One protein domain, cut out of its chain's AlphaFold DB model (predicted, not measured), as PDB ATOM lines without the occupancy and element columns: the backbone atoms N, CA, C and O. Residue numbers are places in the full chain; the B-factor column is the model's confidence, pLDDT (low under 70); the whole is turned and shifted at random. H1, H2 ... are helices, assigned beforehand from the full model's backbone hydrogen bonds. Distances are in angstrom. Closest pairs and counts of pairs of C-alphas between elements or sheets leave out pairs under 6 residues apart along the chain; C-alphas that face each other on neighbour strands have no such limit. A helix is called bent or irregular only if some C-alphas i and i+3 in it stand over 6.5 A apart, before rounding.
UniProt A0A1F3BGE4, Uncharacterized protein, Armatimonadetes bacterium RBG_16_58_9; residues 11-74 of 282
ATOM      1  N   VAL A  11     170.319-111.006 272.338       78.31
ATOM      2  CA  VAL A  11     169.435-112.187 272.284       78.31
ATOM      3  C   VAL A  11     169.640-113.133 273.468       78.31
ATOM      4  O   VAL A  11     168.634-113.507 274.079       78.31
ATOM      5  N   PRO A  12     170.879-113.466 273.880       78.50
ATOM      6  CA  PRO A  12     171.077-114.291 275.061       78.50
ATOM      7  C   PRO A  12     170.473-113.649 276.323       78.50
ATOM      8  O   PRO A  12     169.743-114.307 277.066       78.50
ATOM      9  N   LEU A  13     170.719-112.350 276.558       75.19
ATOM     10  CA  LEU A  13     170.223-111.629 277.742       75.19
ATOM     11  C   LEU A  13     168.691-111.597 277.791       75.19
ATOM     12  O   LEU A  13     168.092-111.840 278.839       75.19
ATOM     13  N   LYS A  14     168.053-111.345 276.642       80.31
ATOM     14  CA  LYS A  14     166.593-111.368 276.496       80.31
ATOM     15  C   LYS A  14     166.027-112.764 276.776       80.31
ATOM     16  O   LYS A  14     165.013-112.876 277.462       80.31
ATOM     17  N   ALA A  15     166.691-113.818 276.298       83.88
ATOM     18  CA  ALA A  15     166.287-115.198 276.554       83.88
ATOM     19  C   ALA A  15     166.378-115.555 278.047       83.88
ATOM     20  O   ALA A  15     165.435-116.132 278.585       83.88
ATOM     21  N   LYS A  16     167.451-115.148 278.742       81.56
ATOM     22  CA  LYS A  16     167.594-115.353 280.196       81.56
ATOM     23  C   LYS A  16     166.475-114.663 280.978       81.56
ATOM     24  O   LYS A  16     165.799-115.312 281.772       81.56
ATOM     25  N   ALA A  17     166.224-113.386 280.691       79.56
ATOM     26  CA  ALA A  17     165.152-112.631 281.335       79.56
ATOM     27  C   ALA A  17     163.768-113.262 281.091       79.56
ATOM     28  O   ALA A  17     162.948-113.328 282.003       79.56
ATOM     29  N   ALA A  18     163.510-113.772 279.882       81.94
ATOM     30  CA  ALA A  18     162.255-114.445 279.556       81.94
ATOM     31  C   ALA A  18     162.087-115.784 280.297       81.94
ATOM     32  O   ALA A  18     160.995-116.084 280.776       81.94
ATOM     33  N   VAL A  19     163.161-116.571 280.441       86.19
ATOM     34  CA  VAL A  19     163.151-117.819 281.224       86.19
ATOM     35  C   VAL A  19     162.881-117.537 282.701       86.19
ATOM     36  O   VAL A  19     162.014-118.179 283.295       86.19
ATOM     37  N   GLU A  20     163.568-116.553 283.283       85.31
ATOM     38  CA  GLU A  20     163.359-116.137 284.677       85.31
ATOM     39  C   GLU A  20     161.938-115.604 284.898       85.31
ATOM     40  O   GLU A  20     161.287-115.948 285.887       85.31
ATOM     41  N   TRP A  21     161.406-114.841 283.940       88.69
ATOM     42  CA  TRP A  21     160.023-114.378 283.980       88.69
ATOM     43  C   TRP A  21     159.025-115.540 283.930       88.69
ATOM     44  O   TRP A  21     158.106-115.583 284.745       88.69
ATOM     45  N   CYS A  22     159.209-116.520 283.036       88.25
ATOM     46  CA  CYS A  22     158.354-117.711 282.978       88.25
ATOM     47  C   CYS A  22     158.411-118.527 284.275       88.25
ATOM     48  O   CYS A  22     157.381-119.033 284.726       88.25
ATOM     49  N   ALA A  23     159.585-118.632 284.901       85.81
ATOM     50  CA  ALA A  23     159.733-119.287 286.194       85.81
ATOM     51  C   ALA A  23     158.963-118.540 287.297       85.81
ATOM     52  O   ALA A  23     158.232-119.170 288.057       85.81
ATOM     53  N   ALA A  24     159.061-117.208 287.340       85.00
ATOM     54  CA  ALA A  24     158.358-116.371 288.313       85.00
ATOM     55  C   ALA A  24     156.833-116.326 288.090       85.00
ATOM     56  O   ALA A  24     156.066-116.298 289.050       85.00
ATOM     57  N   ALA A  25     156.386-116.335 286.833       85.50
ATOM     58  CA  ALA A  25     154.972-116.340 286.456       85.50
ATOM     59  C   ALA A  25     154.311-117.723 286.613       85.50
ATOM     60  O   ALA A  25     153.082-117.835 286.614       85.50
ATOM     61  N   SER A  26     155.108-118.790 286.729       90.00
ATOM     62  CA  SER A  26     154.607-120.146 286.939       90.00
ATOM     63  C   SER A  26     154.053-120.321 288.351       90.00
ATOM     64  O   SER A  26     154.699-120.019 289.350       90.00
ATOM     65  N   THR A  27     152.851-120.880 288.444       89.12
ATOM     66  CA  THR A  27     152.178-121.212 289.705       89.12
ATOM     67  C   THR A  27     151.906-122.714 289.782       89.12
ATOM     68  O   THR A  27     152.138-123.459 288.830       89.12
ATOM     69  N   ARG A  28     151.357-123.195 290.907       80.44
ATOM     70  CA  ARG A  28     150.953-124.609 291.045       80.44
ATOM     71  C   ARG A  28     149.886-125.045 290.030       80.44
ATOM     72  O   ARG A  28     149.781-126.237 289.769       80.44
ATOM     73  N   LEU A  29     149.112-124.106 289.481       86.19
ATOM     74  CA  LEU A  29     148.007-124.381 288.555       86.19
ATOM     75  C   LEU A  29     148.371-124.145 287.083       86.19
ATOM     76  O   LEU A  29     147.697-124.675 286.208       86.19
ATOM     77  N   CYS A  30     149.414-123.363 286.797       85.50
ATOM     78  CA  CYS A  30     149.802-123.019 285.431       85.50
ATOM     79  C   CYS A  30     151.322-122.882 285.327       85.50
ATOM     80  O   CYS A  30     151.924-122.109 286.073       85.50
ATOM     81  N   LYS A  31     151.930-123.627 284.399       87.62
ATOM     82  CA  LYS A  31     153.368-123.580 284.122       87.62
ATOM     83  C   LYS A  31     153.617-122.831 282.823       87.62
ATOM     84  O   LYS A  31     153.128-123.235 281.771       87.62
ATOM     85  N   TRP A  32     154.415-121.779 282.907       88.12
ATOM     86  CA  TRP A  32     154.904-121.040 281.756       88.12
ATOM     87  C   TRP A  32     156.276-121.566 281.360       88.12
ATOM     88  O   TRP A  32     157.125-121.829 282.211       88.12
ATOM     89  N   SER A  33     156.497-121.712 280.058       84.12
ATOM     90  CA  SER A  33     157.797-122.078 279.505       84.12
ATOM     91  C   SER A  33     158.130-121.155 278.345       84.12
ATOM     92  O   SER A  33     157.271-120.826 277.528       84.12
ATOM     93  N   TYR A  34     159.381-120.710 278.311       86.44
ATOM     94  CA  TYR A  34     159.909-119.918 277.214       86.44
ATOM     95  C   TYR A  34     160.471-120.853 276.144       86.44
ATOM     96  O   TYR A  34     161.232-121.768 276.456       86.44
ATOM     97  N   VAL A  35     160.117-120.609 274.882       84.62
ATOM     98  CA  VAL A  35     160.631-121.366 273.737       84.62
ATOM     99  C   VAL A  35     161.392-120.411 272.827       84.62
ATOM    100  O   VAL A  35     160.805-119.530 272.201       84.62
ATOM    101  N   PHE A  36     162.708-120.597 272.744       83.56
ATOM    102  CA  PHE A  36     163.551-119.896 271.781       83.56
ATOM    103  C   PHE A  36     163.532-120.650 270.454       83.56
ATOM    104  O   PHE A  36     163.973-121.791 270.408       83.56
ATOM    105  N   VAL A  37     163.028-120.035 269.383       82.44
ATOM    106  CA  VAL A  37     162.917-120.687 268.072       82.44
ATOM    107  C   VAL A  37     163.886-120.039 267.079       82.44
ATOM    108  O   VAL A  37     163.608-118.945 266.587       82.44
ATOM    109  N   PRO A  38     165.012-120.696 266.746       77.88
ATOM    110  CA  PRO A  38     165.873-120.260 265.654       77.88
ATOM    111  C   PRO A  38     165.135-120.327 264.315       77.88
ATOM    112  O   PRO A  38     164.451-121.313 264.037       77.88
ATOM    113  N   MET A  39     165.344-119.331 263.451       74.88
ATOM    114  CA  MET A  39     164.672-119.249 262.146       74.88
ATOM    115  C   MET A  39     164.874-120.514 261.297       74.88
ATOM    116  O   MET A  39     163.917-121.065 260.769       74.88
ATOM    117  N   ALA A  40     166.096-121.051 261.266       73.75
ATOM    118  CA  ALA A  40     166.407-122.275 260.527       73.75
ATOM    119  C   ALA A  40     165.639-123.512 261.036       73.75
ATOM    120  O   ALA A  40     165.325-124.407 260.257       73.75
ATOM    121  N   LEU A  41     165.323-123.574 262.337       71.94
ATOM    122  CA  LEU A  41     164.519-124.660 262.912       71.94
ATOM    123  C   LEU A  41     163.019-124.431 262.714       71.94
ATOM    124  O   LEU A  41     162.275-125.401 262.602       71.94
ATOM    125  N   PHE A  42     162.581-123.172 262.650       75.69
ATOM    126  CA  PHE A  42     161.209-122.829 262.287       75.69
ATOM    127  C   PHE A  42     160.905-123.221 260.836       75.69
ATOM    128  O   PHE A  42     159.917-123.901 260.582       75.69
ATOM    129  N   GLU A  43     161.788-122.861 259.900       73.75
ATOM    130  CA  GLU A  43     161.635-123.153 258.469       73.75
ATOM    131  C   GLU A  43     161.723-124.654 258.154       73.75
ATOM    132  O   GLU A  43     161.039-125.142 257.257       73.75
ATOM    133  N   ALA A  44     162.536-125.405 258.904       70.25
ATOM    134  CA  ALA A  44     162.686-126.850 258.732       70.25
ATOM    135  C   ALA A  44     161.561-127.677 259.386       70.25
ATOM    136  O   ALA A  44     161.474-128.885 259.145       70.25
ATOM    137  N   ASN A  45     160.714-127.075 260.227       66.62
ATOM    138  CA  ASN A  45     159.664-127.811 260.922       66.62
ATOM    139  C   ASN A  45     158.415-127.968 260.043       66.62
ATOM    140  O   ASN A  45     157.658-127.029 259.819       66.62
ATOM    141  N   THR A  46     158.166-129.195 259.588       64.19
ATOM    142  CA  THR A  46     156.994-129.573 258.783       64.19
ATOM    143  C   THR A  46     155.845-130.156 259.617       64.19
ATOM    144  O   THR A  46     154.814-130.544 259.066       64.19
ATOM    145  N   THR A  47     155.996-130.231 260.944       61.84
ATOM    146  CA  THR A  47     155.013-130.825 261.864       61.84
ATOM    147  C   THR A  47     154.196-129.759 262.604       61.84
ATOM    148  O   THR A  47     154.736-128.784 263.114       61.84
ATOM    149  N   LEU A  48     152.878-129.960 262.717       61.25
ATOM    150  CA  LEU A  48     151.922-129.013 263.327       61.25
ATOM    151  C   LEU A  48     151.877-129.052 264.876       61.25
ATOM    152  O   LEU A  48     150.900-128.600 265.469       61.25
ATOM    153  N   SER A  49     152.892-129.603 265.557       79.31
ATOM    154  CA  SER A  49     152.889-129.746 267.025       79.31
ATOM    155  C   SER A  49     153.873-128.798 267.711       79.31
ATOM    156  O   SER A  49     155.091-128.895 267.529       79.31
ATOM    157  N   LEU A  50     153.336-127.930 268.575       75.31
ATOM    158  CA  LEU A  50     154.110-127.001 269.402       75.31
ATOM    159  C   LEU A  50     155.051-127.731 270.377       75.31
ATOM    160  O   LEU A  50     156.167-127.276 270.605       75.31
ATOM    161  N   GLU A  51     154.642-128.886 270.904       80.19
ATOM    162  CA  GLU A  51     155.464-129.692 271.820       80.19
ATOM    163  C   GLU A  51     156.715-130.242 271.126       80.19
ATOM    164  O   GLU A  51     157.813-130.242 271.684       80.19
ATOM    165  N   THR A  52     156.561-130.670 269.871       77.56
ATOM    166  CA  THR A  52     157.677-131.190 269.070       77.56
ATOM    167  C   THR A  52     158.657-130.073 268.721       77.56
ATOM    168  O   THR A  52     159.871-130.272 268.816       77.56
ATOM    169  N   LEU A  53     158.144-128.884 268.390       79.56
ATOM    170  CA  LEU A  53     158.963-127.694 268.172       79.56
ATOM    171  C   LEU A  53     159.739-127.309 269.442       79.56
ATOM    172  O   LEU A  53     160.955-127.141 269.383       79.56
ATOM    173  N   ALA A  54     159.065-127.236 270.594       81.38
ATOM    174  CA  ALA A  54     159.680-126.864 271.867       81.38
ATOM    175  C   ALA A  54     160.837-127.801 272.250       81.38
ATOM    176  O   ALA A  54     161.936-127.334 272.544       81.38
ATOM    177  N   ARG A  55     160.629-129.121 272.142       81.69
ATOM    178  CA  ARG A  55     161.667-130.127 272.419       81.69
ATOM    179  C   ARG A  55     162.857-130.031 271.461       81.69
ATOM    180  O   ARG A  55     163.997-130.237 271.863       81.69
ATOM    181  N   THR A  56     162.606-129.721 270.191       80.69
ATOM    182  CA  THR A  56     163.668-129.591 269.175       80.69
ATOM    183  C   THR A  56     164.535-128.351 269.421       80.69
ATOM    184  O   THR A  56     165.731-128.355 269.136       80.69
ATOM    185  N   CYS A  57     163.945-127.299 269.988       82.06
ATOM    186  CA  CYS A  57     164.608-126.031 270.273       82.06
ATOM    187  C   CYS A  57     165.306-125.971 271.646       82.06
ATOM    188  O   CYS A  57     166.199-125.144 271.841       82.06
ATOM    189  N   GLU A  58     164.948-126.846 272.587       84.06
ATOM    190  CA  GLU A  58     165.501-126.883 273.951       84.06
ATOM    191  C   GLU A  58     167.045-126.932 274.007       84.06
ATOM    192  O   GLU A  58     167.632-126.134 274.746       84.06
ATOM    193  N   PRO A  59     167.756-127.747 273.193       82.75
ATOM    194  CA  PRO A  59     169.220-127.767 273.208       82.75
ATOM    195  C   PRO A  59     169.846-126.434 272.778       82.75
ATOM    196  O   PRO A  59     170.914-126.062 273.261       82.75
ATOM    197  N   ARG A  60     169.180-125.697 271.878       80.25
ATOM    198  CA  ARG A  60     169.650-124.388 271.403       80.25
ATOM    199  C   ARG A  60     169.465-123.314 272.461       80.25
ATOM    200  O   ARG A  60     170.388-122.536 272.671       80.25
ATOM    201  N   LEU A  61     168.331-123.314 273.162       81.94
ATOM    202  CA  LEU A  61     168.125-122.436 274.314       81.94
ATOM    203  C   LEU A  61     169.173-122.704 275.402       81.94
ATOM    204  O   LEU A  61     169.768-121.764 275.917       81.94
ATOM    205  N   LYS A  62     169.451-123.976 275.706       83.56
ATOM    206  CA  LYS A  62     170.470-124.341 276.695       83.56
ATOM    207  C   LYS A  62     171.862-123.845 276.294       83.56
ATOM    208  O   LYS A  62     172.498-123.146 277.068       83.56
ATOM    209  N   SER A  63     172.280-124.104 275.054       81.31
ATOM    210  CA  SER A  63     173.559-123.607 274.527       81.31
ATOM    211  C   SER A  63     173.666-122.075 274.567       81.31
ATOM    212  O   SER A  63     174.751-121.547 274.805       81.31
ATOM    213  N   LEU A  64     172.560-121.363 274.332       79.69
ATOM    214  CA  LEU A  64     172.499-119.901 274.385       79.69
ATOM    215  C   LEU A  64     172.681-119.380 275.821       79.69
ATOM    216  O   LEU A  64     173.427-118.426 276.039       79.69
ATOM    217  N   LEU A  65     172.045-120.020 276.805       81.00
ATOM    218  CA  LEU A  65     172.171-119.663 278.222       81.00
ATOM    219  C   LEU A  65     173.552-120.026 278.791       81.00
ATOM    220  O   LEU A  65     174.142-119.221 279.507       81.00
ATOM    221  N   ASP A  66     174.108-121.174 278.405       78.75
ATOM    222  CA  ASP A  66     175.450-121.597 278.823       78.75
ATOM    223  C   ASP A  66     176.522-120.608 278.319       78.75
ATOM    224  O   ASP A  66     177.452-120.262 279.051       78.75
ATOM    225  N   SER A  67     176.354-120.071 277.099       68.38
ATOM    226  CA  SER A  67     177.251-119.048 276.534       68.38
ATOM    227  C   SER A  67     177.253-117.739 277.340       68.38
ATOM    228  O   SER A  67     178.298-117.103 277.521       68.38
ATOM    229  N   LEU A  68     176.098-117.366 277.901       64.56
ATOM    230  CA  LEU A  68     175.957-116.219 278.796       64.56
ATOM    231  C   LEU A  68     176.644-116.444 280.130       64.56
ATOM    232  O   LEU A  68     177.278-115.527 280.639       64.56
ATOM    233  N   GLU A  69     176.510-117.635 280.709       57.53
ATOM    234  CA  GLU A  69     177.171-117.960 281.970       57.53
ATOM    235  C   GLU A  69     178.693-117.977 281.814       57.53
ATOM    236  O   GLU A  69     179.397-117.489 282.699       57.53
ATOM    237  N   SER A  70     179.215-118.450 280.677       55.19
ATOM    238  CA  SER A  70     180.645-118.328 280.369       55.19
ATOM    239  C   SER A  70     181.083-116.873 280.177       55.19
ATOM    240  O   SER A  70     182.125-116.485 280.697       55.19
ATOM    241  N   ALA A  71     180.269-116.038 279.523       52.75
ATOM    242  CA  ALA A  71     180.579-114.623 279.317       52.75
ATOM    243  C   ALA A  71     180.454-113.783 280.606       52.75
ATOM    244  O   ALA A  71     181.232-112.852 280.800       52.75
ATOM    245  N   GLN A  72     179.515-114.116 281.503       45.41
ATOM    246  CA  GLN A  72     179.336-113.477 282.817       45.41
ATOM    247  C   GLN A  72     180.403-113.894 283.841       45.41
ATOM    248  O   GLN A  72     180.610-113.170 284.814       45.41
ATOM    249  N   ARG A  73     181.084-115.034 283.652       46.22
ATOM    250  CA  ARG A  73     182.191-115.482 284.520       46.22
ATOM    251  C   ARG A  73     183.513-114.761 284.253       46.22
ATOM    252  O   ARG A  73     184.391-114.786 285.111       46.22
ATOM    253  N   GLU A  74     183.659-114.094 283.113       44.97
ATOM    254  CA  GLU A  74     184.839-113.283 282.812       44.97
ATOM    255  C   GLU A  74     184.638-111.858 283.339       44.97
ATOM    256  O   GLU A  74     184.096-110.987 282.652       44.97
TER     257      GLU A  74
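Overview. This is residues 11 to 74 of the 282 residues of an uncharacterized protein of Armatimonadetes bacterium RBG_16_58_9 (UniProt A0A1F3BGE4). A long, kinked helix, H3, makes the longest axis, and H1 stands on it by its first turns at a steep angle, like the stem of an uneven T. From the far end of H1 a long unnamed stretch, residues 26 to 38, folds back toward H3 and leads to the short helix H2, near the kink. The 64 printed residues hold three named helices, in the order H1, H2, H3, and no named strand; the class is all helix. The whole is flat, with spans of 40 by 33 by 14 A, and only just loose, close to compact, with a radius of gyration of the C-alphas of 13.2 A.

Along the chain. Find C-alpha 11 at (169.435, -112.187, 272.284); from there H1, residues 11 to 25, runs 20.7 A. Then look for H2, residues 39 to 44, which begins at C-alpha 39 at (164.672, -119.249, 262.146). H3, residues 50 to 73, runs 33.9 A and ends at C-alpha 73 at (182.191, -115.482, 284.520). It is irregular, with C-alphas 56 and 59 7.1 A apart, and has a kink of 39 degrees near residue 57.

Arrangement. H1 touches H3 with residues 12 to 16 alone, and H3 touches H1 with residues 61 to 68 alone. Their closest C-alphas are those of Pro 12 and Leu 64, 5.8 A apart. Their lines stand at a steep tilt of 67 degrees, opposite ways. H2 and H3 are close but not clearly touching; their closest C-alphas, of Leu 41 and Cys 57, are 7.5 A apart. They stand at a shallow tilt of 29 degrees, opposite ways. H1 and H2 are apart. Every O i to N i+4 pair is within hydrogen-bond range in H1 and H2, and 18 of 20 are in H3.

Size, cuts and confidence. The two C-alphas farthest apart, of Leu 48 and Glu 74, are 41.4 A apart. The printed part has no cut. The link from H1 to H2 is long, with 13 residues, and that from H2 to H3 is tight, with 5. The mean pLDDT of the printed part is 77.0; look for values under 70 at residues 45 to 48 and 67 to 74.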